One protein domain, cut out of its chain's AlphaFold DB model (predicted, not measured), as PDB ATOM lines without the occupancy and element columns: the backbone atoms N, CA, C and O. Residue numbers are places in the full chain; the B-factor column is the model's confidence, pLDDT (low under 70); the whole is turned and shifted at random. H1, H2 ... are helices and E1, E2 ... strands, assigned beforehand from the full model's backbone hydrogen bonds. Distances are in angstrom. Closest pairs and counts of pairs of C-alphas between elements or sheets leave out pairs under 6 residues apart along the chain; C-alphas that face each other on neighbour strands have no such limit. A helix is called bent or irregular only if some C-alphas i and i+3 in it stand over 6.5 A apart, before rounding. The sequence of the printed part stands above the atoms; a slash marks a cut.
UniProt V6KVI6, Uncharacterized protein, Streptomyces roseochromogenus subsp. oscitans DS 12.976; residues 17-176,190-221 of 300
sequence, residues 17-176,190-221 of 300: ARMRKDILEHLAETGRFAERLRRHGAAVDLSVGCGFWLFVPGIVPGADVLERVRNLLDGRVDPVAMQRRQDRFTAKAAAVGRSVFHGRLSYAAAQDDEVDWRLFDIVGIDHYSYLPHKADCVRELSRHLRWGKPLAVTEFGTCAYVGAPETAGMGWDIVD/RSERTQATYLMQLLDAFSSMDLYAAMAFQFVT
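Overview. This is residues 17 to 176 and 190 to 221 of the 300 residues of an uncharacterized protein of Streptomyces roseochromogenus subsp. oscitans DS 12.976 (UniProt V6KVI6). Five parallel strands make one sheet curled like part of a barrel but left open, with helices H4, H5 and H7 over its outer face and H1 beside H4 near the E1 edge. The short H2 and H6 sit near the end where the strands finish, and H3 packs on H2. The printed part has 192 residues, running H1 E1 H2 H3 H4 E2 E3 H5 E4 H6 H7 E5, with sheet order E1 E2 E3 E4 E5, class mixed. It is compact, with a radius of gyration of the C-alphas of 17.4 A and spans of 45 by 43 by 32 A.

Arrangement. Start at H1, residues 17 to 39, which only grazes the sheet with residues 23 to 35; the C-alphas of Leu 27 and Val 48 in E1, residues 46 to 50, are 6.7 A apart. Next, H2, residues 52 to 55, touches H3, residues 65 to 73, closest at the C-alphas of Leu 54 and Val 65, 6.3 A. Look at H4, residues 79 to 100: its residues 93 to 100 alone touch H1, closest at the C-alphas of Arg 32 and Val 100, 5.4 A, at a steep tilt of 39 degrees, the same way. H4 has a height over the sheet of 10.1 A. E2, residues 105 to 110, pairs with E1, where N 48 and O 106 are 2.9 A apart, and with E3, residues 123 to 127, where N 126 and O 109 are 2.8 A apart. H5, residues 134 to 145, leads to E4, residues 151 to 156; E3, H5 and E4 form a strand-helix-strand unit, two parallel neighbour strands with a helix between, and its crossover is right-handed. N 152 and O 123 are 2.8 A apart. H6, residues 165 to 170, is irregular, with C-alphas 166 and 169 9.1 A apart. H7, residues 192 to 208, touches H5, closest at the C-alphas of Lys 134 and Ala 205, 5.5 A, and runs along the strands, at 5 degrees to E4 on the local plane. E5, residues 213 to 216, pairs with E4, where N 153 and O 213 are 2.9 A apart. Every O i to N i+4 pair is within hydrogen-bond range in H1, H3, H4 and H7; H5 has 5 of 8, H6 has 0 of 2 but 2 of 3 O i to N i+3 pairs, and H2 is too short for such a pair.

Along the chain. Find C-alpha 17 at (49.483, -5.372, 23.717); H1 runs 33.2 A from there. H4 is 31.6 A long and H7 24.3 A. E5 ends at C-alpha 216, (25.000, 13.747, 32.198).

Size, cuts and confidence. Residues 177 to 189 are not printed, and C-alphas 176 and 190 are 16.8 A apart across the cut. The link from E2 to E3 is long, with 12 residues. Mean pLDDT of the printed part is 95.2, and no printed residue is under 70.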
ATOM      1  N   ALA A  17      48.526  -5.577  22.636       82.38
ATOM      2  CA  ALA A  17      49.483  -5.372  23.717       82.38
ATOM      3  C   ALA A  17      50.091  -3.963  23.700       82.38
ATOM      4  O   ALA A  17      50.185  -3.340  24.757       82.38
ATOM      5  N   ARG A  18      50.452  -3.452  22.515       87.94
ATOM      6  CA  ARG A  18      50.969  -2.088  22.355       87.94
ATOM      7  C   ARG A  18      49.906  -1.053  22.713       87.94
ATOM      8  O   ARG A  18      50.163  -0.222  23.567       87.94
ATOM      9  N   MET A  19      48.694  -1.170  22.172       88.44
ATOM     10  CA  MET A  19      47.617  -0.217  22.479       88.44
ATOM     11  C   MET A  19      47.272  -0.182  23.970       88.44
ATOM     12  O   MET A  19      47.070   0.884  24.533       88.44
ATOM     13  N   ARG A  20      47.259  -1.336  24.650       91.94
ATOM     14  CA  ARG A  20      47.074  -1.382  26.109       91.94
ATOM     15  C   ARG A  20      48.179  -0.660  26.871       91.94
ATOM     16  O   ARG A  20      47.894  -0.050  27.895       91.94
ATOM     17  N   LYS A  21      49.422  -0.740  26.396       93.56
ATOM     18  CA  LYS A  21      50.538   0.018  26.965       93.56
ATOM     19  C   LYS A  21      50.332   1.518  26.738       93.56
ATOM     20  O   LYS A  21      50.393   2.264  27.708       93.56
ATOM     21  N   ASP A  22      49.990   1.923  25.518       94.44
ATOM     22  CA  ASP A  22      49.741   3.324  25.161       94.44
ATOM     23  C   ASP A  22      48.580   3.923  25.992       94.44
ATOM     24  O   ASP A  22      48.678   5.049  26.473       94.44
ATOM     25  N   ILE A  23      47.512   3.151  26.254       95.56
ATOM     26  CA  ILE A  23      46.404   3.549  27.146       95.56
ATOM     27  C   ILE A  23      46.904   3.808  28.573       95.56
ATOM     28  O   ILE A  23      46.534   4.810  29.181       95.56
ATOM     29  N   LEU A  24      47.746   2.926  29.121       98.00
ATOM     30  CA  LEU A  24      48.292   3.095  30.471       98.00
ATOM     31  C   LEU A  24      49.277   4.271  30.550       98.00
ATOM     32  O   LEU A  24      49.293   4.984  31.549       98.00
ATOM     33  N   GLU A  25      50.072   4.512  29.507       97.88
ATOM     34  CA  GLU A  25      50.949   5.686  29.421       97.88
ATOM     35  C   GLU A  25      50.139   6.986  29.352       97.88
ATOM     36  O   GLU A  25      50.454   7.947  30.057       97.88
ATOM     37  N   HIS A  26      49.053   6.995  28.575       97.38
ATOM     38  CA  HIS A  26      48.128   8.121  28.522       97.38
ATOM     39  C   HIS A  26      47.445   8.365  29.874       97.38
ATOM     40  O   HIS A  26      47.400   9.503  30.337       97.38
ATOM     41  N   LEU A  27      46.980   7.309  30.552       98.44
ATOM     42  CA  LEU A  27      46.445   7.400  31.913       98.44
ATOM     43  C   LEU A  27      47.476   7.990  32.882       98.44
ATOM     44  O   LEU A  27      47.134   8.856  33.688       98.44
ATOM     45  N   ALA A  28      48.734   7.554  32.800       98.62
ATOM     46  CA  ALA A  28      49.796   8.082  33.645       98.62
ATOM     47  C   ALA A  28      49.993   9.589  33.420       98.62
ATOM     48  O   ALA A  28      50.132  10.339  34.385       98.62
ATOM     49  N   GLU A  29      49.979  10.052  32.167       98.56
ATOM     50  CA  GLU A  29      50.126  11.480  31.880       98.56
ATOM     51  C   GLU A  29      48.915  12.300  32.331       98.56
ATOM     52  O   GLU A  29      49.080  13.335  32.981       98.56
ATOM     53  N   THR A  30      47.704  11.796  32.094       98.31
ATOM     54  CA  THR A  30      46.468  12.395  32.613       98.31
ATOM     55  C   THR A  30      46.508  12.502  34.137       98.31
ATOM     56  O   THR A  30      46.204  13.559  34.687       98.31
ATOM     57  N   GLY A  31      46.966  11.457  34.832       98.62
ATOM     58  CA  GLY A  31      47.105  11.461  36.285       98.62
ATOM     59  C   GLY A  31      48.135  12.472  36.795       98.62
ATOM     60  O   GLY A  31      47.858  13.190  37.755       98.62
ATOM     61  N   ARG A  32      49.283  12.626  36.117       98.75
ATOM     62  CA  ARG A  32      50.258  13.682  36.452       98.75
ATOM     63  C   ARG A  32      49.674  15.077  36.248       98.75
ATOM     64  O   ARG A  32      49.946  15.968  37.050       98.75
ATOM     65  N   PHE A  33      48.895  15.289  35.187       98.44
ATOM     66  CA  PHE A  33      48.221  16.566  34.951       98.44
ATOM     67  C   PHE A  33      47.155  16.852  36.018       98.44
ATOM     68  O   PHE A  33      47.132  17.945  36.580       98.44
ATOM     69  N   ALA A  34      46.342  15.853  36.367       98.44
ATOM     70  CA  ALA A  34      45.361  15.936  37.445       98.44
ATOM     71  C   ALA A  34      46.019  16.263  38.797       98.44
ATOM     72  O   ALA A  34      45.541  17.130  39.528       98.44
ATOM     73  N   GLU A  35      47.160  15.644  39.113       98.56
ATOM     74  CA  GLU A  35      47.912  15.934  40.340       98.56
ATOM     75  C   GLU A  35      48.467  17.363  40.334       98.56
ATOM     76  O   GLU A  35      48.430  18.041  41.362       98.56
ATOM     77  N   ARG A  36      48.933  17.861  39.178       98.50
ATOM     78  CA  ARG A  36      49.322  19.273  39.040       98.50
ATOM     79  C   ARG A  36      48.142  20.189  39.350       98.50
ATOM     80  O   ARG A  36      48.309  21.086  40.167       98.50
ATOM     81  N   LEU A  37      46.966  19.962  38.763       98.25
ATOM     82  CA  LEU A  37      45.766  20.761  39.051       98.25
ATOM     83  C   LEU A  37      45.405  20.737  40.543       98.25
ATOM     84  O   LEU A  37      45.183  21.789  41.141       98.25
ATOM     85  N   ARG A  38      45.434  19.553  41.162       98.00
ATOM     86  CA  ARG A  38      45.150  19.373  42.592       98.00
ATOM     87  C   ARG A  38      46.108  20.166  43.480       98.00
ATOM     88  O   ARG A  38      45.680  20.821  44.424       98.00
ATOM     89  N   ARG A  39      47.407  20.166  43.159       97.56
ATOM     90  CA  ARG A  39      48.430  20.948  43.882       97.56
ATOM     91  C   ARG A  39      48.258  22.461  43.739       97.56
ATOM     92  O   ARG A  39      48.722  23.188  44.607       97.56
ATOM     93  N   HIS A  40      47.573  22.924  42.693       97.81
ATOM     94  CA  HIS A  40      47.180  24.329  42.528       97.81
ATOM     95  C   HIS A  40      45.835  24.658  43.205       97.81
ATOM     96  O   HIS A  40      45.311  25.752  43.015       97.81
ATOM     97  N   GLY A  41      45.272  23.737  43.996       97.19
ATOM     98  CA  GLY A  41      44.061  23.959  44.789       97.19
ATOM     99  C   GLY A  41      42.755  23.550  44.108       97.19
ATOM    100  O   GLY A  41      41.692  23.756  44.688       97.19
ATOM    101  N   ALA A  42      42.794  22.957  42.909       97.62
ATOM    102  CA  ALA A  42      41.584  22.438  42.278       97.62
ATOM    103  C   ALA A  42      41.082  21.171  42.996       97.62
ATOM    104  O   ALA A  42      41.866  20.281  43.336       97.62
ATOM    105  N   ALA A  43      39.764  21.053  43.167       96.25
ATOM    106  CA  ALA A  43      39.130  19.802  43.573       96.25
ATOM    107  C   ALA A  43      39.141  18.835  42.381       96.25
ATOM    108  O   ALA A  43      38.457  19.061  41.383       96.25
ATOM    109  N   VAL A  44      39.963  17.789  42.465       97.38
ATOM    110  CA  VAL A  44      40.166  16.825  41.382       97.38
ATOM    111  C   VAL A  44      40.124  15.416  41.955       97.38
ATOM    112  O   VAL A  44      40.856  15.110  42.896       97.38
ATOM    113  N   ASP A  45      39.312  14.565  41.336       97.88
ATOM    114  CA  ASP A  45      39.361  13.109  41.451       97.88
ATOM    115  C   ASP A  45      39.730  12.539  40.069       97.88
ATOM    116  O   ASP A  45      39.474  13.175  39.042       97.88
ATOM    117  N   LEU A  46      40.343  11.355  40.016       98.44
ATOM    118  CA  LEU A  46      40.785  10.741  38.759       98.44
ATOM    119  C   LEU A  46      40.030   9.435  38.504       98.44
ATOM    120  O   LEU A  46      40.218   8.454  39.224       98.44
ATOM    121  N   SER A  47      39.222   9.395  37.443       97.88
ATOM    122  CA  SER A  47      38.712   8.129  36.909       97.88
ATOM    123  C   SER A  47      39.793   7.458  36.063       97.88
ATOM    124  O   SER A  47      40.317   8.069  35.131       97.88
ATOM    125  N   VAL A  48      40.152   6.211  36.381       97.75
ATOM    126  CA  VAL A  48      41.213   5.492  35.652       97.75
ATOM    127  C   VAL A  48      40.764   4.993  34.279       97.75
ATOM    128  O   VAL A  48      41.598   4.585  33.471       97.75
ATOM    129  N   GLY A  49      39.458   5.007  34.019       95.12
ATOM    130  CA  GLY A  49      38.865   4.609  32.751       95.12
ATOM    131  C   GLY A  49      37.350   4.464  32.821       95.12
ATOM    132  O   GLY A  49      36.754   4.638  33.882       95.12
ATOM    133  N   CYS A  50      36.768   4.136  31.671       93.62
ATOM    134  CA  CYS A  50      35.346   3.887  31.457       93.62
ATOM    135  C   CYS A  50      35.194   2.613  30.615       93.62
ATOM    136  O   CYS A  50      35.973   2.429  29.670       93.62
ATOM    137  N   GLY A  51      34.267   1.720  30.985       90.00
ATOM    138  CA  GLY A  51      33.814   0.587  30.160       90.00
ATOM    139  C   GLY A  51      34.942  -0.208  29.491       90.00
ATOM    140  O   GLY A  51      34.998  -0.344  28.266       90.00
ATOM    141  N   PHE A  52      35.912  -0.696  30.273       93.19
ATOM    142  CA  PHE A  52      37.167  -1.214  29.709       93.19
ATOM    143  C   PHE A  52      36.952  -2.411  28.791       93.19
ATOM    144  O   PHE A  52      37.655  -2.512  27.787       93.19
ATOM    145  N   TRP A  53      36.000  -3.294  29.098       90.44
ATOM    146  CA  TRP A  53      35.698  -4.440  28.239       90.44
ATOM    147  C   TRP A  53      35.362  -4.024  26.808       90.44
ATOM    148  O   TRP A  53      35.768  -4.712  25.868       90.44
ATOM    149  N   LEU A  54      34.714  -2.869  26.641       90.25
ATOM    150  CA  LEU A  54      34.328  -2.341  25.345       90.25
ATOM    151  C   LEU A  54      35.467  -1.578  24.670       90.25
ATOM    152  O   LEU A  54      35.710  -1.756  23.476       90.25
ATOM    153  N   PHE A  55      36.184  -0.730  25.410       90.81
ATOM    154  CA  PHE A  55      37.125   0.222  24.810       90.81
ATOM    155  C   PHE A  55      38.572  -0.271  24.748       90.81
ATOM    156  O   PHE A  55      39.316   0.135  23.851       90.81
ATOM    157  N   VAL A  56      38.981  -1.187  25.628       93.00
ATOM    158  CA  VAL A  56      40.362  -1.681  25.687       93.00
ATOM    159  C   VAL A  56      40.559  -2.847  24.712       93.00
ATOM    160  O   VAL A  56      39.939  -3.904  24.867       93.00
ATOM    161  N   PRO A  57      41.479  -2.729  23.734       91.69
ATOM    162  CA  PRO A  57      41.718  -3.792  22.768       91.69
ATOM    163  C   PRO A  57      42.119  -5.125  23.411       91.69
ATOM    164  O   PRO A  57      43.015  -5.209  24.263       91.69
ATOM    165  N   GLY A  58      41.490  -6.197  22.932       89.69
ATOM    166  CA  GLY A  58      41.788  -7.573  23.317       89.69
ATOM    167  C   GLY A  58      41.162  -8.033  24.636       89.69
ATOM    168  O   GLY A  58      41.564  -9.091  25.119       89.69
ATOM    169  N   ILE A  59      40.223  -7.274  25.215       93.19
ATOM    170  CA  ILE A  59      39.312  -7.799  26.240       93.19
ATOM    171  C   ILE A  59      38.175  -8.541  25.533       93.19
ATOM    172  O   ILE A  59      38.187  -9.777  25.520       93.19
ATOM    173  N   VAL A  60      37.306  -7.793  24.848       94.06
ATOM    174  CA  VAL A  60      36.331  -8.316  23.884       94.06
ATOM    175  C   VAL A  60      36.962  -8.368  22.482       94.06
ATOM    176  O   VAL A  60      37.649  -7.418  22.085       94.06
ATOM    177  N   PRO A  61      36.795  -9.468  21.722       90.69
ATOM    178  CA  PRO A  61      37.235  -9.543  20.331       90.69
ATOM    179  C   PRO A  61      36.536  -8.501  19.449       90.69
ATOM    180  O   PRO A  61      35.329  -8.302  19.553       90.69
ATOM    181  N   GLY A  62      37.295  -7.864  18.560       90.25
ATOM    182  CA  GLY A  62      36.785  -6.913  17.572       90.25
ATOM    183  C   GLY A  62      37.748  -5.752  17.330       90.25
ATOM    184  O   GLY A  62      38.399  -5.257  18.264       90.25
ATOM    185  N   ALA A  63      37.855  -5.332  16.072       87.00
ATOM    186  CA  ALA A  63      38.714  -4.240  15.633       87.00
ATOM    187  C   ALA A  63      38.240  -2.890  16.190       87.00
ATOM    188  O   ALA A  63      39.063  -2.080  16.624       87.00
ATOM    189  N   ASP A  64      36.925  -2.697  16.277       86.75
ATOM    190  CA  ASP A  64      36.280  -1.482  16.773       86.75
ATOM    191  C   ASP A  64      35.150  -1.774  17.777       86.75
ATOM    192  O   ASP A  64      34.848  -2.923  18.106       86.75
ATOM    193  N   VAL A  65      34.559  -0.703  18.313       87.31
ATOM    194  CA  VAL A  65      33.484  -0.757  19.314       87.31
ATOM    195  C   VAL A  65      32.234  -1.445  18.760       87.31
ATOM    196  O   VAL A  65      31.639  -2.258  19.462       87.31
ATOM    197  N   LEU A  66      31.857  -1.187  17.504       87.19
ATOM    198  CA  LEU A  66      30.649  -1.755  16.898       87.19
ATOM    199  C   LEU A  66      30.794  -3.262  16.670       87.19
ATOM    200  O   LEU A  66      29.852  -4.025  16.870       87.19
ATOM    201  N   GLU A  67      31.973  -3.726  16.260       89.75
ATOM    202  CA  GLU A  67      32.277  -5.154  16.177       89.75
ATOM    203  C   GLU A  67      32.262  -5.830  17.554       89.75
ATOM    204  O   GLU A  67      31.707  -6.919  17.691       89.75
ATOM    205  N   ARG A  68      32.805  -5.179  18.590       93.06
ATOM    206  CA  ARG A  68      32.782  -5.711  19.965       93.06
ATOM    207  C   ARG A  68      31.359  -5.838  20.504       93.06
ATOM    208  O   ARG A  68      31.032  -6.885  21.058       93.06
ATOM    209  N   VAL A  69      30.509  -4.827  20.293       89.75
ATOM    210  CA  VAL A  69      29.077  -4.889  20.641       89.75
ATOM    211  C   VAL A  69      28.398  -6.050  19.915       89.75
ATOM    212  O   VAL A  69      27.766  -6.878  20.564       89.75
ATOM    213  N   ARG A  70      28.585  -6.183  18.595       90.38
ATOM    214  CA  ARG A  70      28.019  -7.306  17.823       90.38
ATOM    215  C   ARG A  70      28.471  -8.665  18.353       90.38
ATOM    216  O   ARG A  70      27.648  -9.552  18.527       90.38
ATOM    217  N   ASN A  71      29.757  -8.829  18.659       93.62
ATOM    218  CA  ASN A  71      30.273 -10.088  19.197       93.62
ATOM    219  C   ASN A  71      29.659 -10.446  20.560       93.62
ATOM    220  O   ASN A  71      29.450 -11.630  20.829       93.62
ATOM    221  N   LEU A  72      29.361  -9.453  21.405       91.12
ATOM    222  CA  LEU A  72      28.654  -9.665  22.671       91.12
ATOM    223  C   LEU A  72      27.199 -10.074  22.446       91.12
ATOM    224  O   LEU A  72      26.760 -11.067  23.020       91.12
ATOM    225  N   LEU A  73      26.481  -9.351  21.582       89.31
ATOM    226  CA  LEU A  73      25.079  -9.636  21.258       89.31
ATOM    227  C   LEU A  73      24.905 -11.019  20.617       89.31
ATOM    228  O   LEU A  73      23.967 -11.739  20.949       89.31
ATOM    229  N   ASP A  74      25.845 -11.425  19.767       93.44
ATOM    230  CA  ASP A  74      25.847 -12.734  19.110       93.44
ATOM    231  C   ASP A  74      26.306 -13.881  20.035       93.44
ATOM    232  O   ASP A  74      26.433 -15.023  19.587       93.44
ATOM    233  N   GLY A  75      26.627 -13.602  21.306       92.94
ATOM    234  CA  GLY A  75      27.084 -14.610  22.268       92.94
ATOM    235  C   GLY A  75      28.447 -15.226  21.930       92.94
ATOM    236  O   GLY A  75      28.759 -16.330  22.370       92.94
ATOM    237  N   ARG A  76      29.283 -14.532  21.143       93.19
ATOM    238  CA  ARG A  76      30.598 -15.026  20.680       93.19
ATOM    239  C   ARG A  76      31.732 -14.783  21.676       93.19
ATOM    240  O   ARG A  76      32.892 -15.075  21.382       93.19
ATOM    241  N   VAL A  77      31.423 -14.205  22.831       94.50
ATOM    242  CA  VAL A  77      32.393 -13.831  23.861       94.50
ATOM    243  C   VAL A  77      32.260 -14.783  25.039       94.50
ATOM    244  O   VAL A  77      31.178 -14.936  25.589       94.50
ATOM    245  N   ASP A  78      33.370 -15.397  25.455       94.62
ATOM    246  CA  ASP A  78      33.431 -16.119  26.728       94.62
ATOM    247  C   ASP A  78      33.396 -15.098  27.884       94.62
ATOM    248  O   ASP A  78      34.375 -14.353  28.058       94.62
ATOM    249  N   PRO A  79      32.310 -15.050  28.682       93.00
ATOM    250  CA  PRO A  79      32.148 -14.048  29.731       93.00
ATOM    251  C   PRO A  79      33.195 -14.198  30.841       93.00
ATOM    252  O   PRO A  79      33.681 -13.202  31.373       93.00
ATOM    253  N   VAL A  80      33.634 -15.425  31.146       95.31
ATOM    254  CA  VAL A  80      34.636 -15.675  32.191       95.31
ATOM    255  C   VAL A  80      36.013 -15.205  31.728       95.31
ATOM    256  O   VAL A  80      36.760 -14.582  32.489       95.31
ATOM    257  N   ALA A  81      36.375 -15.481  30.473       95.50
ATOM    258  CA  ALA A  81      37.628 -14.987  29.911       95.50
ATOM    259  C   ALA A  81      37.632 -13.457  29.769       95.50
ATOM    260  O   ALA A  81      38.666 -12.833  30.030       95.50
ATOM    261  N   MET A  82      36.504 -12.861  29.375       95.00
ATOM    262  CA  MET A  82      36.320 -11.411  29.305       95.00
ATOM    263  C   MET A  82      36.535 -10.769  30.678       95.00
ATOM    264  O   MET A  82      37.419  -9.918  30.803       95.00
ATOM    265  N   GLN A  83      35.828 -11.246  31.707       95.62
ATOM    266  CA  GLN A  83      35.928 -10.724  33.070       95.62
ATOM    267  C   GLN A  83      37.365 -10.802  33.597       95.62
ATOM    268  O   GLN A  83      37.942  -9.804  34.017       95.62
ATOM    269  N   ARG A  84      38.037 -11.953  33.445       96.62
ATOM    270  CA  ARG A  84      39.445 -12.111  33.869       96.62
ATOM    271  C   ARG A  84      40.400 -11.132  33.179       96.62
ATOM    272  O   ARG A  84      41.419 -10.737  33.756       96.62
ATOM    273  N   ARG A  85      40.143 -10.793  31.911       96.06
ATOM    274  CA  ARG A  85      40.947  -9.817  31.155       96.06
ATOM    275  C   ARG A  85      40.667  -8.394  31.632       96.06
ATOM    276  O   ARG A  85      41.626  -7.634  31.776       96.06
ATOM    277  N   GLN A  86      39.402  -8.076  31.902       95.75
ATOM    278  CA  GLN A  86      38.976  -6.817  32.504       95.75
ATOM    279  C   GLN A  86      39.606  -6.624  33.877       95.75
ATOM    280  O   GLN A  86      40.368  -5.676  34.031       95.75
ATOM    281  N   ASP A  87      39.446  -7.564  34.808       97.06
ATOM    282  CA  ASP A  87      40.028  -7.503  36.156       97.06
ATOM    283  C   ASP A  87      41.529  -7.211  36.120       97.06
ATOM    284  O   ASP A  87      42.043  -6.313  36.796       97.06
ATOM    285  N   ARG A  88      42.257  -7.944  35.267       97.25
ATOM    286  CA  ARG A  88      43.704  -7.774  35.109       97.25
ATOM    287  C   ARG A  88      44.064  -6.385  34.593       97.25
ATOM    288  O   ARG A  88      45.100  -5.849  34.988       97.25
ATOM    289  N   PHE A  89      43.289  -5.834  33.663       97.62
ATOM    290  CA  PHE A  89      43.560  -4.508  33.118       97.62
ATOM    291  C   PHE A  89      43.161  -3.404  34.103       97.62
ATOM    292  O   PHE A  89      43.961  -2.501  34.333       97.62
ATOM    293  N   THR A  90      42.008  -3.530  34.760       98.12
ATOM    294  CA  THR A  90      41.537  -2.614  35.805       98.12
ATOM    295  C   THR A  90      42.538  -2.514  36.951       98.12
ATOM    296  O   THR A  90      42.910  -1.408  37.336       98.12
ATOM    297  N   ALA A  91      43.078  -3.640  37.429       98.44
ATOM    298  CA  ALA A  91      44.118  -3.644  38.461       98.44
ATOM    299  C   ALA A  91      45.398  -2.908  38.021       98.44
ATOM    300  O   ALA A  91      45.987  -2.156  38.799       98.44
ATOM    301  N   LYS A  92      45.819  -3.075  36.758       98.50
ATOM    302  CA  LYS A  92      46.969  -2.344  36.199       98.50
ATOM    303  C   LYS A  92      46.693  -0.847  36.085       98.50
ATOM    304  O   LYS A  92      47.556  -0.055  36.449       98.50
ATOM    305  N   ALA A  93      45.514  -0.465  35.601       98.62
ATOM    306  CA  ALA A  93      45.110   0.932  35.480       98.62
ATOM    307  C   ALA A  93      45.043   1.612  36.856       98.62
ATOM    308  O   ALA A  93      45.609   2.688  37.032       98.62
ATOM    309  N   ALA A  94      44.458   0.946  37.857       98.75
ATOM    310  CA  ALA A  94      44.439   1.424  39.236       98.75
ATOM    311  C   ALA A  94      45.858   1.623  39.794       98.75
ATOM    312  O   ALA A  94      46.160   2.686  40.334       98.75
ATOM    313  N   ALA A  95      46.753   0.646  39.608       98.81
ATOM    314  CA  ALA A  95      48.145   0.757  40.047       98.81
ATOM    315  C   ALA A  95      48.882   1.930  39.375       98.81
ATOM    316  O   ALA A  95      49.584   2.686  40.048       98.81
ATOM    317  N   VAL A  96      48.688   2.124  38.064       98.81
ATOM    318  CA  VAL A  96      49.251   3.266  37.331       98.81
ATOM    319  C   VAL A  96      48.700   4.580  37.876       98.81
ATOM    320  O   VAL A  96      49.494   5.447  38.232       98.81
ATOM    321  N   GLY A  97      47.378   4.711  38.014       98.75
ATOM    322  CA  GLY A  97      46.740   5.902  38.576       98.75
ATOM    323  C   GLY A  97      47.297   6.256  39.957       98.75
ATOM    324  O   GLY A  97      47.734   7.385  40.171       98.75
ATOM    325  N   ARG A  98      47.398   5.273  40.863       98.56
ATOM    326  CA  ARG A  98      47.962   5.469  42.213       98.56
ATOM    327  C   ARG A  98      49.423   5.902  42.202       98.56
ATOM    328  O   ARG A  98      49.837   6.632  43.095       98.56
ATOM    329  N   SER A  99      50.205   5.466  41.216       98.69
ATOM    330  CA  SER A  99      51.626   5.825  41.127       98.69
ATOM    331  C   SER A  99      51.871   7.291  40.746       98.69
ATOM    332  O   SER A  99      52.958   7.805  41.003       98.69
ATOM    333  N   VAL A 100      50.885   7.964  40.138       98.69
ATOM    334  CA  VAL A 100      51.037   9.336  39.615       98.69
ATOM    335  C   VAL A 100      50.083  10.360  40.231       98.69
ATOM    336  O   VAL A 100      50.312  11.556  40.064       98.69
ATOM    337  N   PHE A 101      49.023   9.917  40.911       98.75
ATOM    338  CA  PHE A 101      47.970  10.773  41.448       98.75
ATOM    339  C   PHE A 101      47.661  10.429  42.908       98.75
ATOM    340  O   PHE A 101      47.425   9.268  43.244       98.75
ATOM    341  N   HIS A 102      47.640  11.450  43.770       97.81
ATOM    342  CA  HIS A 102      47.483  11.284  45.222       97.81
ATOM    343  C   HIS A 102      46.111  11.732  45.753       97.81
ATOM    344  O   HIS A 102      45.914  11.794  46.966       97.81
ATOM    345  N   GLY A 103      45.170  12.075  44.868       98.06
ATOM    346  CA  GLY A 103      43.763  12.274  45.221       98.06
ATOM    347  C   GLY A 103      42.955  10.971  45.165       98.06
ATOM    348  O   GLY A 103      43.515   9.873  45.101       98.06
ATOM    349  N   ARG A 104      41.620  11.096  45.158       98.56
ATOM    350  CA  ARG A 104      40.729   9.933  45.079       98.56
ATOM    351  C   ARG A 104      40.678   9.351  43.672       98.56
ATOM    352  O   ARG A 104      40.550  10.088  42.693       98.56
ATOM    353  N   LEU A 105      40.739   8.028  43.580       98.62
ATOM    354  CA  LEU A 105      40.541   7.306  42.329       98.62
ATOM    355  C   LEU A 105      39.115   6.783  42.194       98.62
ATOM    356  O   LEU A 105      38.509   6.335  43.166       98.62
ATOM    357  N   SER A 106      38.635   6.766  40.956       98.50
ATOM    358  CA  SER A 106      37.383   6.136  40.547       98.50
ATOM    359  C   SER A 106      37.592   5.278  39.295       98.50
ATOM    360  O   SER A 106      38.666   5.279  38.685       98.50
ATOM    361  N   TYR A 107      36.542   4.569  38.910       98.12
ATOM    362  CA  TYR A 107      36.389   3.880  37.640       98.12
ATOM    363  C   TYR A 107      34.928   4.004  37.205       98.12
ATOM    364  O   TYR A 107      34.051   3.835  38.047       98.12
ATOM    365  N   ALA A 108      34.682   4.319  35.934       97.19
ATOM    366  CA  ALA A 108      33.342   4.367  35.354       97.19
ATOM    367  C   ALA A 108      32.984   2.973  34.823       97.19
ATOM    368  O   ALA A 108      33.523   2.501  33.818       97.19
ATOM    369  N   ALA A 109      32.176   2.264  35.601       95.75
ATOM    370  CA  ALA A 109      31.767   0.904  35.317       95.75
ATOM    371  C   ALA A 109      30.443   0.925  34.555       95.75
ATOM    372  O   ALA A 109      29.514   1.625  34.967       95.75
ATOM    373  N   ALA A 110      30.328   0.120  33.499       87.00
ATOM    374  CA  ALA A 110      29.013  -0.136  32.924       87.00
ATOM    375  C   ALA A 110      28.118  -0.797  33.986       87.00
ATOM    376  O   ALA A 110      28.612  -1.437  34.915       87.00
ATOM    377  N   GLN A 111      26.800  -0.648  33.860       74.44
ATOM    378  CA  GLN A 111      25.853  -1.100  34.881       74.44
ATOM    379  C   GLN A 111      26.048  -2.562  35.337       74.44
ATOM    380  O   GLN A 111      25.932  -2.846  36.530       74.44
ATOM    381  N   ASP A 112      26.378  -3.466  34.412       77.56
ATOM    382  CA  ASP A 112      26.556  -4.899  34.685       77.56
ATOM    383  C   ASP A 112      28.027  -5.310  34.894       77.56
ATOM    384  O   ASP A 112      28.340  -6.500  34.954       77.56
ATOM    385  N   ASP A 113      28.948  -4.350  35.019       86.56
ATOM    386  CA  ASP A 113      30.360  -4.644  35.255       86.56
ATOM    387  C   ASP A 113      30.600  -5.198  36.666       86.56
ATOM    388  O   ASP A 113      30.263  -4.587  37.687       86.56
ATOM    389  N   GLU A 114      31.327  -6.311  36.739       92.06
ATOM    390  CA  GLU A 114      31.930  -6.758  37.988       92.06
ATOM    391  C   GLU A 114      33.277  -6.048  38.188       92.06
ATOM    392  O   GLU A 114      34.223  -6.216  37.417       92.06
ATOM    393  N   VAL A 115      33.369  -5.226  39.237       95.69
ATOM    394  CA  VAL A 115      34.565  -4.431  39.552       95.69
ATOM    395  C   VAL A 115      35.017  -4.695  40.982       95.69
ATOM    396  O   VAL A 115      34.224  -4.642  41.927       95.69
ATOM    397  N   ASP A 116      36.323  -4.904  41.163       96.75
ATOM    398  CA  ASP A 116      36.942  -4.882  42.486       96.75
ATOM    399  C   ASP A 116      37.023  -3.443  43.016       96.75
ATOM    400  O   ASP A 116      38.027  -2.737  42.870       96.75
ATOM    401  N   TRP A 117      35.950  -3.010  43.675       97.81
ATOM    402  CA  TRP A 117      35.848  -1.670  44.246       97.81
ATOM    403  C   TRP A 117      36.866  -1.392  45.352       97.81
ATOM    404  O   TRP A 117      37.020  -0.236  45.736       97.81
ATOM    405  N   ARG A 118      37.618  -2.383  45.860       97.50
ATOM    406  CA  ARG A 118      38.712  -2.144  46.823       97.50
ATOM    407  C   ARG A 118      39.863  -1.338  46.214       97.50
ATOM    408  O   ARG A 118      40.602  -0.710  46.962       97.50
ATOM    409  N   LEU A 119      39.986  -1.316  44.885       98.25
ATOM    410  CA  LEU A 119      41.017  -0.567  44.159       98.25
ATOM    411  C   LEU A 119      40.767   0.955  44.129       98.25
ATOM    412  O   LEU A 119      41.701   1.736  43.924       98.25
ATOM    413  N   PHE A 120      39.521   1.380  44.353       98.62
ATOM    414  CA  PHE A 120      39.049   2.751  44.136       98.62
ATOM    415  C   PHE A 120      38.503   3.382  45.415       98.62
ATOM    416  O   PHE A 120      38.124   2.680  46.348       98.62
ATOM    417  N   ASP A 121      38.450   4.707  45.469       98.69
ATOM    418  CA  ASP A 121      37.888   5.453  46.604       98.69
ATOM    419  C   ASP A 121      36.427   5.845  46.361       98.69
ATOM    420  O   ASP A 121      35.686   6.056  47.316       98.69
ATOM    421  N   ILE A 122      36.022   5.929  45.093       98.69
ATOM    422  CA  ILE A 122      34.676   6.285  44.639       98.69
ATOM    423  C   ILE A 122      34.153   5.139  43.770       98.69
ATOM    424  O   ILE A 122      34.893   4.580  42.958       98.69
ATOM    425  N   VAL A 123      32.880   4.789  43.951       98.38
ATOM    426  CA  VAL A 123      32.166   3.869  43.061       98.38
ATOM    427  C   VAL A 123      31.581   4.683  41.910       98.38
ATOM    428  O   VAL A 123      30.786   5.581  42.168       98.38
ATOM    429  N   GLY A 124      31.990   4.415  40.669       97.94
ATOM    430  CA  GLY A 124      31.508   5.116  39.474       97.94
ATOM    431  C   GLY A 124      30.663   4.204  38.589       97.94
ATOM    432  O   GLY A 124      31.138   3.145  38.190       97.94
ATOM    433  N   ILE A 125      29.422   4.596  38.304       97.62
ATOM    434  CA  ILE A 125      28.471   3.798  37.518       97.62
ATOM    435  C   ILE A 125      27.960   4.605  36.324       97.62
ATOM    436  O   ILE A 125      27.433   5.705  36.495       97.62
ATOM    437  N   ASP A 126      28.049   4.020  35.136       96.50
ATOM    438  CA  ASP A 126      27.395   4.502  33.925       96.50
ATOM    439  C   ASP A 126      25.971   3.930  33.893       96.50
ATOM    440  O   ASP A 126      25.747   2.752  33.596       96.50
ATOM    441  N   HIS A 127      24.999   4.751  34.292       95.69
ATOM    442  CA  HIS A 127      23.613   4.347  34.498       95.69
ATOM    443  C   HIS A 127      22.759   4.651  33.267       95.69
ATOM    444  O   HIS A 127      22.385   5.797  33.001       95.69
ATOM    445  N   TYR A 128      22.400   3.587  32.553       94.06
ATOM    446  CA  TYR A 128      21.582   3.662  31.347       94.06
ATOM    447  C   TYR A 128      20.331   2.786  31.383       94.06
ATOM    448  O   TYR A 128      19.601   2.763  30.396       94.06
ATOM    449  N   SER A 129      20.045   2.088  32.485       91.38
ATOM    450  CA  SER A 129      18.799   1.334  32.602       91.38
ATOM    451  C   SER A 129      17.569   2.210  32.460       91.38
ATOM    452  O   SER A 129      17.497   3.313  33.001       91.38
ATOM    453  N   TYR A 130      16.568   1.672  31.770       93.69
ATOM    454  CA  TYR A 130      15.241   2.258  31.729       93.69
ATOM    455  C   TYR A 130      14.402   1.718  32.882       93.69
ATOM    456  O   TYR A 130      13.952   0.571  32.866       93.69
ATOM    457  N   LEU A 131      14.187   2.564  33.885       92.62
ATOM    458  CA  LEU A 131      13.380   2.245  35.055       92.62
ATOM    459  C   LEU A 131      12.270   3.293  35.177       92.62
ATOM    460  O   LEU A 131      12.550   4.434  35.549       92.62
ATOM    461  N   PRO A 132      11.006   2.943  34.872       86.25
ATOM    462  CA  PRO A 132       9.917   3.917  34.770       86.25
ATOM    463  C   PRO A 132       9.549   4.561  36.114       86.25
ATOM    464  O   PRO A 132       8.830   5.561  36.154       86.25
ATOM    465  N   HIS A 133      10.022   4.000  37.230       93.88
ATOM    466  CA  HIS A 133       9.737   4.498  38.565       93.88
ATOM    467  C   HIS A 133      11.022   4.832  39.324       93.88
ATOM    468  O   HIS A 133      11.941   4.019  39.426       93.88
ATOM    469  N   LYS A 134      11.028   6.004  39.971       95.62
ATOM    470  CA  LYS A 134      12.115   6.479  40.845       95.62
ATOM    471  C   LYS A 134      12.575   5.415  41.844       95.62
ATOM    472  O   LYS A 134      13.770   5.218  42.028       95.62
ATOM    473  N   ALA A 135      11.630   4.717  42.475       97.38
ATOM    474  CA  ALA A 135      11.921   3.695  43.479       97.38
ATOM    475  C   ALA A 135      12.748   2.522  42.922       97.38
ATOM    476  O   ALA A 135      13.537   1.928  43.656       97.38
ATOM    477  N   ASP A 136      12.592   2.201  41.639       96.31
ATOM    478  CA  ASP A 136      13.350   1.136  40.990       96.31
ATOM    479  C   ASP A 136      14.788   1.583  40.715       96.31
ATOM    480  O   ASP A 136      15.717   0.848  41.046       96.31
ATOM    481  N   CYS A 137      14.973   2.815  40.223       95.50
ATOM    482  CA  CYS A 137      16.295   3.430  40.052       95.50
ATOM    483  C   CYS A 137      17.052   3.507  41.385       95.50
ATOM    484  O   CYS A 137      18.186   3.037  41.494       95.50
ATOM    485  N   VAL A 138      16.384   3.989  42.439       97.25
ATOM    486  CA  VAL A 138      16.959   4.039  43.789       97.25
ATOM    487  C   VAL A 138      17.345   2.641  44.268       97.25
ATOM    488  O   VAL A 138      18.444   2.454  44.790       97.25
ATOM    489  N   ARG A 139      16.479   1.637  44.080       96.44
ATOM    490  CA  ARG A 139      16.753   0.253  44.495       96.44
ATOM    491  C   ARG A 139      17.945  -0.354  43.755       96.44
ATOM    492  O   ARG A 139      18.718  -1.089  44.371       96.44
ATOM    493  N   GLU A 140      18.087  -0.082  42.462       94.50
ATOM    494  CA  GLU A 140      19.224  -0.535  41.661       94.50
ATOM    495  C   GLU A 140      20.532   0.074  42.176       94.50
ATOM    496  O   GLU A 140      21.431  -0.655  42.603       94.50
ATOM    497  N   LEU A 141      20.599   1.405  42.242       95.69
ATOM    498  CA  LEU A 141      21.815   2.118  42.627       95.69
ATOM    499  C   LEU A 141      22.198   1.891  44.095       95.69
ATOM    500  O   LEU A 141      23.384   1.818  44.424       95.69
ATOM    501  N   SER A 142      21.219   1.679  44.984       96.00
ATOM    502  CA  SER A 142      21.460   1.405  46.411       96.00
ATOM    503  C   SER A 142      22.335   0.174  46.641       96.00
ATOM    504  O   SER A 142      23.038   0.093  47.649       96.00
ATOM    505  N   ARG A 143      22.361  -0.779  45.699       94.44
ATOM    506  CA  ARG A 143      23.239  -1.952  45.786       94.44
ATOM    507  C   ARG A 143      24.701  -1.540  45.889       94.44
ATOM    508  O   ARG A 143      25.461  -2.215  46.578       94.44
ATOM    509  N   HIS A 144      25.105  -0.454  45.238       95.50
ATOM    510  CA  HIS A 144      26.490   0.014  45.223       95.50
ATOM    511  C   HIS A 144      26.902   0.706  46.530       95.50
ATOM    512  O   HIS A 144      28.086   0.709  46.866       95.50
ATOM    513  N   LEU A 145      25.946   1.185  47.333       94.88
ATOM    514  CA  LEU A 145      26.221   1.803  48.637       94.88
ATOM    515  C   LEU A 145      26.782   0.807  49.666       94.88
ATOM    516  O   LEU A 145      27.452   1.214  50.613       94.88
ATOM    517  N   ARG A 146      26.594  -0.506  49.453       95.44
ATOM    518  CA  ARG A 146      27.129  -1.575  50.322       95.44
ATOM    519  C   ARG A 146      28.646  -1.508  50.531       95.44
ATOM    520  O   ARG A 146      29.153  -2.073  51.493       95.44
ATOM    521  N   TRP A 147      29.371  -0.854  49.623       96.25
ATOM    522  CA  TRP A 147      30.822  -0.694  49.706       96.25
ATOM    523  C   TRP A 147      31.263   0.351  50.738       96.25
ATOM    524  O   TRP A 147      32.458   0.437  51.012       96.25
ATOM    525  N   GLY A 148      30.335   1.141  51.295       96.88
ATOM    526  CA  GLY A 148      30.651   2.206  52.251       96.88
ATOM    527  C   GLY A 148      31.486   3.338  51.640       96.88
ATOM    528  O   GLY A 148      32.235   4.001  52.350       96.88
ATOM    529  N   LYS A 149      31.398   3.524  50.316       98.19
ATOM    530  CA  LYS A 149      32.153   4.516  49.538       98.19
ATOM    531  C   LYS A 149      31.199   5.503  48.865       98.19
ATOM    532  O   LYS A 149      30.072   5.109  48.561       98.19
ATOM    533  N   PRO A 150      31.639   6.744  48.584       98.19
ATOM    534  CA  PRO A 150      30.870   7.678  47.771       98.19
ATOM    535  C   PRO A 150      30.485   7.050  46.426       98.19
ATOM    536  O   PRO A 150      31.325   6.429  45.769       98.19
ATOM    537  N   LEU A 151      29.225   7.222  46.027       98.25
ATOM    538  CA  LEU A 151      28.682   6.732  44.763       98.25
ATOM    539  C   LEU A 151      28.507   7.898  43.790       98.25
ATOM    540  O   LEU A 151      27.833   8.876  44.111       98.25
ATOM    541  N   ALA A 152      29.107   7.780  42.612       98.12
ATOM    542  CA  ALA A 152      28.969   8.706  41.503       98.12
ATOM    543  C   ALA A 152      28.296   8.009  40.320       98.12
ATOM    544  O   ALA A 152      28.724   6.933  39.906       98.12
ATOM    545  N   VAL A 153      27.291   8.656  39.738       98.12
ATOM    546  CA  VAL A 153      26.821   8.313  38.396       98.12
ATOM    547  C   VAL A 153      27.707   9.062  37.404       98.12
ATOM    548  O   VAL A 153      27.670  10.293  37.338       98.12
ATOM    549  N   THR A 154      28.564   8.328  36.700       96.75
ATOM    550  CA  THR A 154      29.585   8.869  35.791       96.75
ATOM    551  C   THR A 154      29.046   9.162  34.403       96.75
ATOM    552  O   THR A 154      29.522  10.098  33.762       96.75
ATOM    553  N   GLU A 155      28.001   8.450  33.994       96.88
ATOM    554  CA  GLU A 155      27.249   8.713  32.776       96.88
ATOM    555  C   GLU A 155      25.766   8.417  33.016       96.88
ATOM    556  O   GLU A 155      25.415   7.437  33.671       96.88
ATOM    557  N   PHE A 156      24.887   9.276  32.504       97.25
ATOM    558  CA  PHE A 156      23.456   9.005  32.366       97.25
ATOM    559  C   PHE A 156      22.855   9.882  31.270       97.25
ATOM    560  O   PHE A 156      23.380  10.957  30.965       97.25
ATOM    561  N   GLY A 157      21.723   9.468  30.707       96.38
ATOM    562  CA  GLY A 157      20.963  10.294  29.776       96.38
ATOM    563  C   GLY A 157      20.149   9.484  28.783       96.38
ATOM    564  O   GLY A 157      19.947   8.284  28.942       96.38
ATOM    565  N   THR A 158      19.670  10.165  27.746       97.62
ATOM    566  CA  THR A 158      18.950   9.556  26.624       97.62
ATOM    567  C   THR A 158      19.065  10.434  25.374       97.62
ATOM    568  O   THR A 158      19.448  11.607  25.456       97.62
ATOM    569  N   CYS A 159      18.729   9.871  24.216       97.38
ATOM    570  CA  CYS A 159      18.650  10.584  22.946       97.38
ATOM    571  C   CYS A 159      17.408  11.492  22.854       97.38
ATOM    572  O   CYS A 159      16.457  11.376  23.627       97.38
ATOM    573  N   ALA A 160      17.397  12.415  21.889       96.38
ATOM    574  CA  ALA A 160      16.366  13.449  21.762       96.38
ATOM    575  C   ALA A 160      15.223  13.052  20.808       96.38
ATOM    576  O   ALA A 160      14.874  13.818  19.908       96.38
ATOM    577  N   TYR A 161      14.623  11.873  21.000       96.75
ATOM    578  CA  TYR A 161      13.431  11.417  20.269       96.75
ATOM    579  C   TYR A 161      12.420  10.697  21.170       96.75
ATOM    580  O   TYR A 161      12.747  10.228  22.259       96.75
ATOM    581  N   VAL A 162      11.161  10.635  20.730       97.62
ATOM    582  CA  VAL A 162      10.086   9.924  21.439       97.62
ATOM    583  C   VAL A 162      10.401   8.428  21.495       97.62
ATOM    584  O   VAL A 162      10.595   7.812  20.452       97.62
ATOM    585  N   GLY A 163      10.418   7.845  22.695       96.75
ATOM    586  CA  GLY A 163      10.757   6.431  22.893       96.75
ATOM    587  C   GLY A 163      12.252   6.158  23.125       96.75
ATOM    588  O   GLY A 163      12.653   5.004  23.233       96.75
ATOM    589  N   ALA A 164      13.098   7.197  23.158       97.12
ATOM    590  CA  ALA A 164      14.529   7.029  23.399       97.12
ATOM    591  C   ALA A 164      14.865   6.443  24.788       97.12
ATOM    592  O   ALA A 164      15.741   5.578  24.842       97.12
ATOM    593  N   PRO A 165      14.227   6.847  25.908       96.50
ATOM    594  CA  PRO A 165      14.531   6.278  27.224       96.50
ATOM    595  C   PRO A 165      14.423   4.751  27.273       96.50
ATOM    596  O   PRO A 165      15.277   4.095  27.856       96.50
ATOM    597  N   GLU A 166      13.419   4.188  26.604       96.44
ATOM    598  CA  GLU A 166      13.086   2.762  26.579       96.44
ATOM    599  C   GLU A 166      14.181   1.904  25.925       96.44
ATOM    600  O   GLU A 166      14.246   0.697  26.147       96.44
ATOM    601  N   THR A 167      15.064   2.525  25.141       94.06
ATOM    602  CA  THR A 167      16.214   1.864  24.502       94.06
ATOM    603  C   THR A 167      17.442   1.766  25.412       94.06
ATOM    604  O   THR A 167      18.471   1.225  25.003       94.06
ATOM    605  N   ALA A 168      17.353   2.274  26.646       92.44
ATOM    606  CA  ALA A 168      18.437   2.265  27.618       92.44
ATOM    607  C   ALA A 168      19.737   2.880  27.042       92.44
ATOM    608  O   ALA A 168      19.741   3.991  26.501       92.44
ATOM    609  N   GLY A 169      20.857   2.158  27.126       89.56
ATOM    610  CA  GLY A 169      22.156   2.591  26.598       89.56
ATOM    611  C   GLY A 169      22.272   2.549  25.069       89.56
ATOM    612  O   GLY A 169      23.321   2.903  24.538       89.56
ATOM    613  N   MET A 170      21.225   2.115  24.358       91.69
ATOM    614  CA  MET A 170      21.245   1.858  22.913       91.69
ATOM    615  C   MET A 170      20.483   2.898  22.086       91.69
ATOM    616  O   MET A 170      20.252   2.688  20.897       91.69
ATOM    617  N   GLY A 171      20.130   4.051  22.660       92.25
ATOM    618  CA  GLY A 171      19.349   5.075  21.956       92.25
ATOM    619  C   GLY A 171      20.011   5.632  20.699       92.25
ATOM    620  O   GLY A 171      19.324   6.129  19.806       92.25
ATOM    621  N   TRP A 172      21.330   5.498  20.594       92.19
ATOM    622  CA  TRP A 172      22.125   5.906  19.442       92.19
ATOM    623  C   TRP A 172      22.051   4.923  18.260       92.19
ATOM    624  O   TRP A 172      22.335   5.320  17.131       92.19
ATOM    625  N   ASP A 173      21.620   3.671  18.464       92.94
ATOM    626  CA  ASP A 173      21.593   2.617  17.426       92.94
ATOM    627  C   ASP A 173      20.425   2.759  16.423       92.94
ATOM    628  O   ASP A 173      20.042   1.851  15.681       92.94
ATOM    629  N   ILE A 174      19.870   3.963  16.331       94.81
ATOM    630  CA  ILE A 174      18.987   4.368  15.238       94.81
ATOM    631  C   ILE A 174      19.767   4.954  14.056       94.81
ATOM    632  O   ILE A 174      19.147   5.374  13.088       94.81
ATOM    633  N   VAL A 175      21.103   5.003  14.099       94.00
ATOM    634  CA  VAL A 175      21.936   5.456  12.974       94.00
ATOM    635  C   VAL A 175      22.383   4.265  12.125       94.00
ATOM    636  O   VAL A 175      22.978   3.307  12.611       94.00
ATOM    637  N   ASP A 176      22.090   4.321  10.832       92.69
ATOM    638  CA  ASP A 176      22.591   3.417   9.805       92.69
ATOM    639  C   ASP A 176      23.980   3.882   9.352       92.69
ATOM    640  O   ASP A 176      24.124   4.850   8.598       92.69
ATOM    641  N   ARG A 190      11.677  13.595  16.666       95.31
ATOM    642  CA  ARG A 190      12.537  14.424  17.518       95.31
ATOM    643  C   ARG A 190      11.743  15.019  18.684       95.31
ATOM    644  O   ARG A 190      10.670  15.585  18.491       95.31
ATOM    645  N   SER A 191      12.291  14.909  19.888       96.06
ATOM    646  CA  SER A 191      11.688  15.404  21.123       96.06
ATOM    647  C   SER A 191      12.757  15.709  22.174       96.06
ATOM    648  O   SER A 191      13.133  14.860  22.983       96.06
ATOM    649  N   GLU A 192      13.204  16.963  22.227       96.25
ATOM    650  CA  GLU A 192      14.011  17.470  23.347       96.25
ATOM    651  C   GLU A 192      13.237  17.413  24.668       96.25
ATOM    652  O   GLU A 192      13.831  17.278  25.735       96.25
ATOM    653  N   ARG A 193      11.899  17.476  24.611       97.81
ATOM    654  CA  ARG A 193      11.045  17.328  25.793       97.81
ATOM    655  C   ARG A 193      11.184  15.937  26.406       97.81
ATOM    656  O   ARG A 193      11.274  15.845  27.622       97.81
ATOM    657  N   THR A 194      11.245  14.883  25.589       97.56
ATOM    658  CA  THR A 194      11.462  13.506  26.068       97.56
ATOM    659  C   THR A 194      12.795  13.398  26.803       97.56
ATOM    660  O   THR A 194      12.823  12.938  27.942       97.56
ATOM    661  N   GLN A 195      13.873  13.907  26.200       97.62
ATOM    662  CA  GLN A 195      15.197  13.918  26.823       97.62
ATOM    663  C   GLN A 195      15.207  14.710  28.138       97.62
ATOM    664  O   GLN A 195      15.648  14.198  29.163       97.62
ATOM    665  N   ALA A 196      14.678  15.937  28.132       97.44
ATOM    666  CA  ALA A 196      14.647  16.794  29.313       97.44
ATOM    667  C   ALA A 196      13.815  16.183  30.450       97.44
ATOM    668  O   ALA A 196      14.255  16.178  31.596       97.44
ATOM    669  N   THR A 197      12.634  15.634  30.149       97.31
ATOM    670  CA  THR A 197      11.795  14.966  31.152       97.31
ATOM    671  C   THR A 197      12.520  13.780  31.780       97.31
ATOM    672  O   THR A 197      12.529  13.674  33.004       97.31
ATOM    673  N   TYR A 198      13.173  12.936  30.977       97.38
ATOM    674  CA  TYR A 198      13.891  11.773  31.496       97.38
ATOM    675  C   TYR A 198      15.111  12.161  32.345       97.38
ATOM    676  O   TYR A 198      15.296  11.639  33.442       97.38
ATOM    677  N   LEU A 199      15.900  13.147  31.901       97.12
ATOM    678  CA  LEU A 199      17.022  13.676  32.686       97.12
ATOM    679  C   LEU A 199      16.563  14.211  34.048       97.12
ATOM    680  O   LEU A 199      17.208  13.937  35.056       97.12
ATOM    681  N   MET A 200      15.439  14.937  34.099       97.31
ATOM    682  CA  MET A 200      14.900  15.455  35.361       97.31
ATOM    683  C   MET A 200      14.413  14.344  36.298       97.31
ATOM    684  O   MET A 200      14.577  14.465  37.509       97.31
ATOM    685  N   GLN A 201      13.851  13.256  35.764       96.75
ATOM    686  CA  GLN A 201      13.457  12.089  36.563       96.75
ATOM    687  C   GLN A 201      14.670  11.390  37.190       96.75
ATOM    688  O   GLN A 201      14.647  11.066  38.377       96.75
ATOM    689  N   LEU A 202      15.740  11.197  36.413       97.44
ATOM    690  CA  LEU A 202      16.986  10.605  36.905       97.44
ATOM    691  C   LEU A 202      17.654  11.496  37.957       97.44
ATOM    692  O   LEU A 202      18.025  11.013  39.022       97.44
ATOM    693  N   LEU A 203      17.730  12.805  37.710       97.25
ATOM    694  CA  LEU A 203      18.269  13.760  38.679       97.25
ATOM    695  C   LEU A 203      17.476  13.759  39.993       97.25
ATOM    696  O   LEU A 203      18.087  13.759  41.056       97.25
ATOM    697  N   ASP A 204      16.143  13.677  39.948       97.50
ATOM    698  CA  ASP A 204      15.320  13.551  41.159       97.50
ATOM    699  C   ASP A 204      15.600  12.244  41.935       97.50
ATOM    700  O   ASP A 204      15.624  12.236  43.172       97.50
ATOM    701  N   ALA A 205      15.864  11.133  41.237       97.62
ATOM    702  CA  ALA A 205      16.306   9.883  41.859       97.62
ATOM    703  C   ALA A 205      17.682  10.038  42.522       97.62
ATOM    704  O   ALA A 205      17.825   9.758  43.713       97.62
ATOM    705  N   PHE A 206      18.667  10.552  41.790       97.56
ATOM    706  CA  PHE A 206      20.039  10.715  42.268       97.56
ATOM    707  C   PHE A 206      20.128  11.691  43.445       97.56
ATOM    708  O   PHE A 206      20.772  11.391  44.449       97.56
ATOM    709  N   SER A 207      19.423  12.823  43.380       97.06
ATOM    710  CA  SER A 207      19.365  13.782  44.487       97.06
ATOM    711  C   SER A 207      18.720  13.182  45.737       97.06
ATOM    712  O   SER A 207      19.165  13.475  46.841       97.06
ATOM    713  N   SER A 208      17.725  12.295  45.597       97.88
ATOM    714  CA  SER A 208      17.111  11.629  46.759       97.88
ATOM    715  C   SER A 208      18.028  10.634  47.476       97.88
ATOM    716  O   SER A 208      17.745  10.252  48.609       97.88
ATOM    717  N   MET A 209      19.117  10.218  46.825       97.56
ATOM    718  CA  MET A 209      20.126   9.314  47.376       97.56
ATOM    719  C   MET A 209      21.366  10.044  47.908       97.56
ATOM    720  O   MET A 209      22.276   9.372  48.388       97.56
ATOM    721  N   ASP A 210      21.420  11.375  47.786       96.19
ATOM    722  CA  ASP A 210      22.595  12.193  48.122       96.19
ATOM    723  C   ASP A 210      23.883  11.679  47.444       96.19
ATOM    724  O   ASP A 210      24.925  11.472  48.070       96.19
ATOM    725  N   LEU A 211      23.793  11.383  46.137       97.69
ATOM    726  CA  LEU A 211      24.942  10.881  45.379       97.69
ATOM    727  C   LEU A 211      26.084  11.900  45.354       97.69
ATOM    728  O   LEU A 211      25.870  13.101  45.204       97.69
ATOM    729  N   TYR A 212      27.317  11.394  45.392       97.69
ATOM    730  CA  TYR A 212      28.526  12.217  45.366       97.69
ATOM    731  C   TYR A 212      28.629  13.063  44.092       97.69
ATOM    732  O   TYR A 212      29.079  14.207  44.133       97.69
ATOM    733  N   ALA A 213      28.220  12.495  42.956       97.19
ATOM    734  CA  ALA A 213      28.136  13.196  41.685       97.19
ATOM    735  C   ALA A 213      27.143  12.503  40.744       97.19
ATOM    736  O   ALA A 213      26.949  11.289  40.817       97.19
ATOM    737  N   ALA A 214      26.572  13.274  39.820       97.31
ATOM    738  CA  ALA A 214      25.817  12.770  38.679       97.31
ATOM    739  C   ALA A 214      26.226  13.551  37.425       97.31
ATOM    740  O   ALA A 214      26.084  14.774  37.370       97.31
ATOM    741  N   MET A 215      26.756  12.853  36.423       97.31
ATOM    742  CA  MET A 215      27.324  13.442  35.211       97.31
ATOM    743  C   MET A 215      26.505  13.034  33.985       97.31
ATOM    744  O   MET A 215      26.507  11.876  33.576       97.31
ATOM    745  N   ALA A 216      25.783  13.993  33.402       96.75
ATOM    746  CA  ALA A 216      25.000  13.747  32.198       96.75
ATOM    747  C   ALA A 216      25.937  13.520  31.006       96.75
ATOM    748  O   ALA A 216      26.750  14.386  30.661       96.75
ATOM    749  N   PHE A 217      25.795  12.369  30.357       93.69
ATOM    750  CA  PHE A 217      26.455  12.074  29.098       93.69
ATOM    751  C   PHE A 217      25.532  12.560  27.979       93.69
ATOM    752  O   PHE A 217      24.389  12.128  27.926       93.69
ATOM    753  N   GLN A 218      25.930  13.480  27.106       91.44
ATOM    754  CA  GLN A 218      27.143  14.302  27.181       91.44
ATOM    755  C   GLN A 218      26.830  15.764  26.874       91.44
ATOM    756  O   GLN A 218      25.758  16.102  26.385       91.44
ATOM    757  N   PHE A 219      27.763  16.680  27.128       93.50
ATOM    758  CA  PHE A 219      27.499  18.096  26.863       93.50
ATOM    759  C   PHE A 219      27.306  18.398  25.364       93.50
ATOM    760  O   PHE A 219      26.450  19.201  24.996       93.50
ATOM    761  N   VAL A 220      28.089  17.765  24.483       92.94
ATOM    762  CA  VAL A 220      28.079  18.017  23.032       92.94
ATOM    763  C   VAL A 220      28.580  16.800  22.254       92.94
ATOM    764  O   VAL A 220      29.532  16.158  22.688       92.94
ATOM    765  N   THR A 221      28.011  16.555  21.070       91.38
ATOM    766  CA  THR A 221      28.465  15.524  20.113       91.38
ATOM    767  C   THR A 221      28.883  16.195  18.795       91.38
ATOM    768  O   THR A 221      28.045  16.404  17.915       91.38
TER     769      THR A 221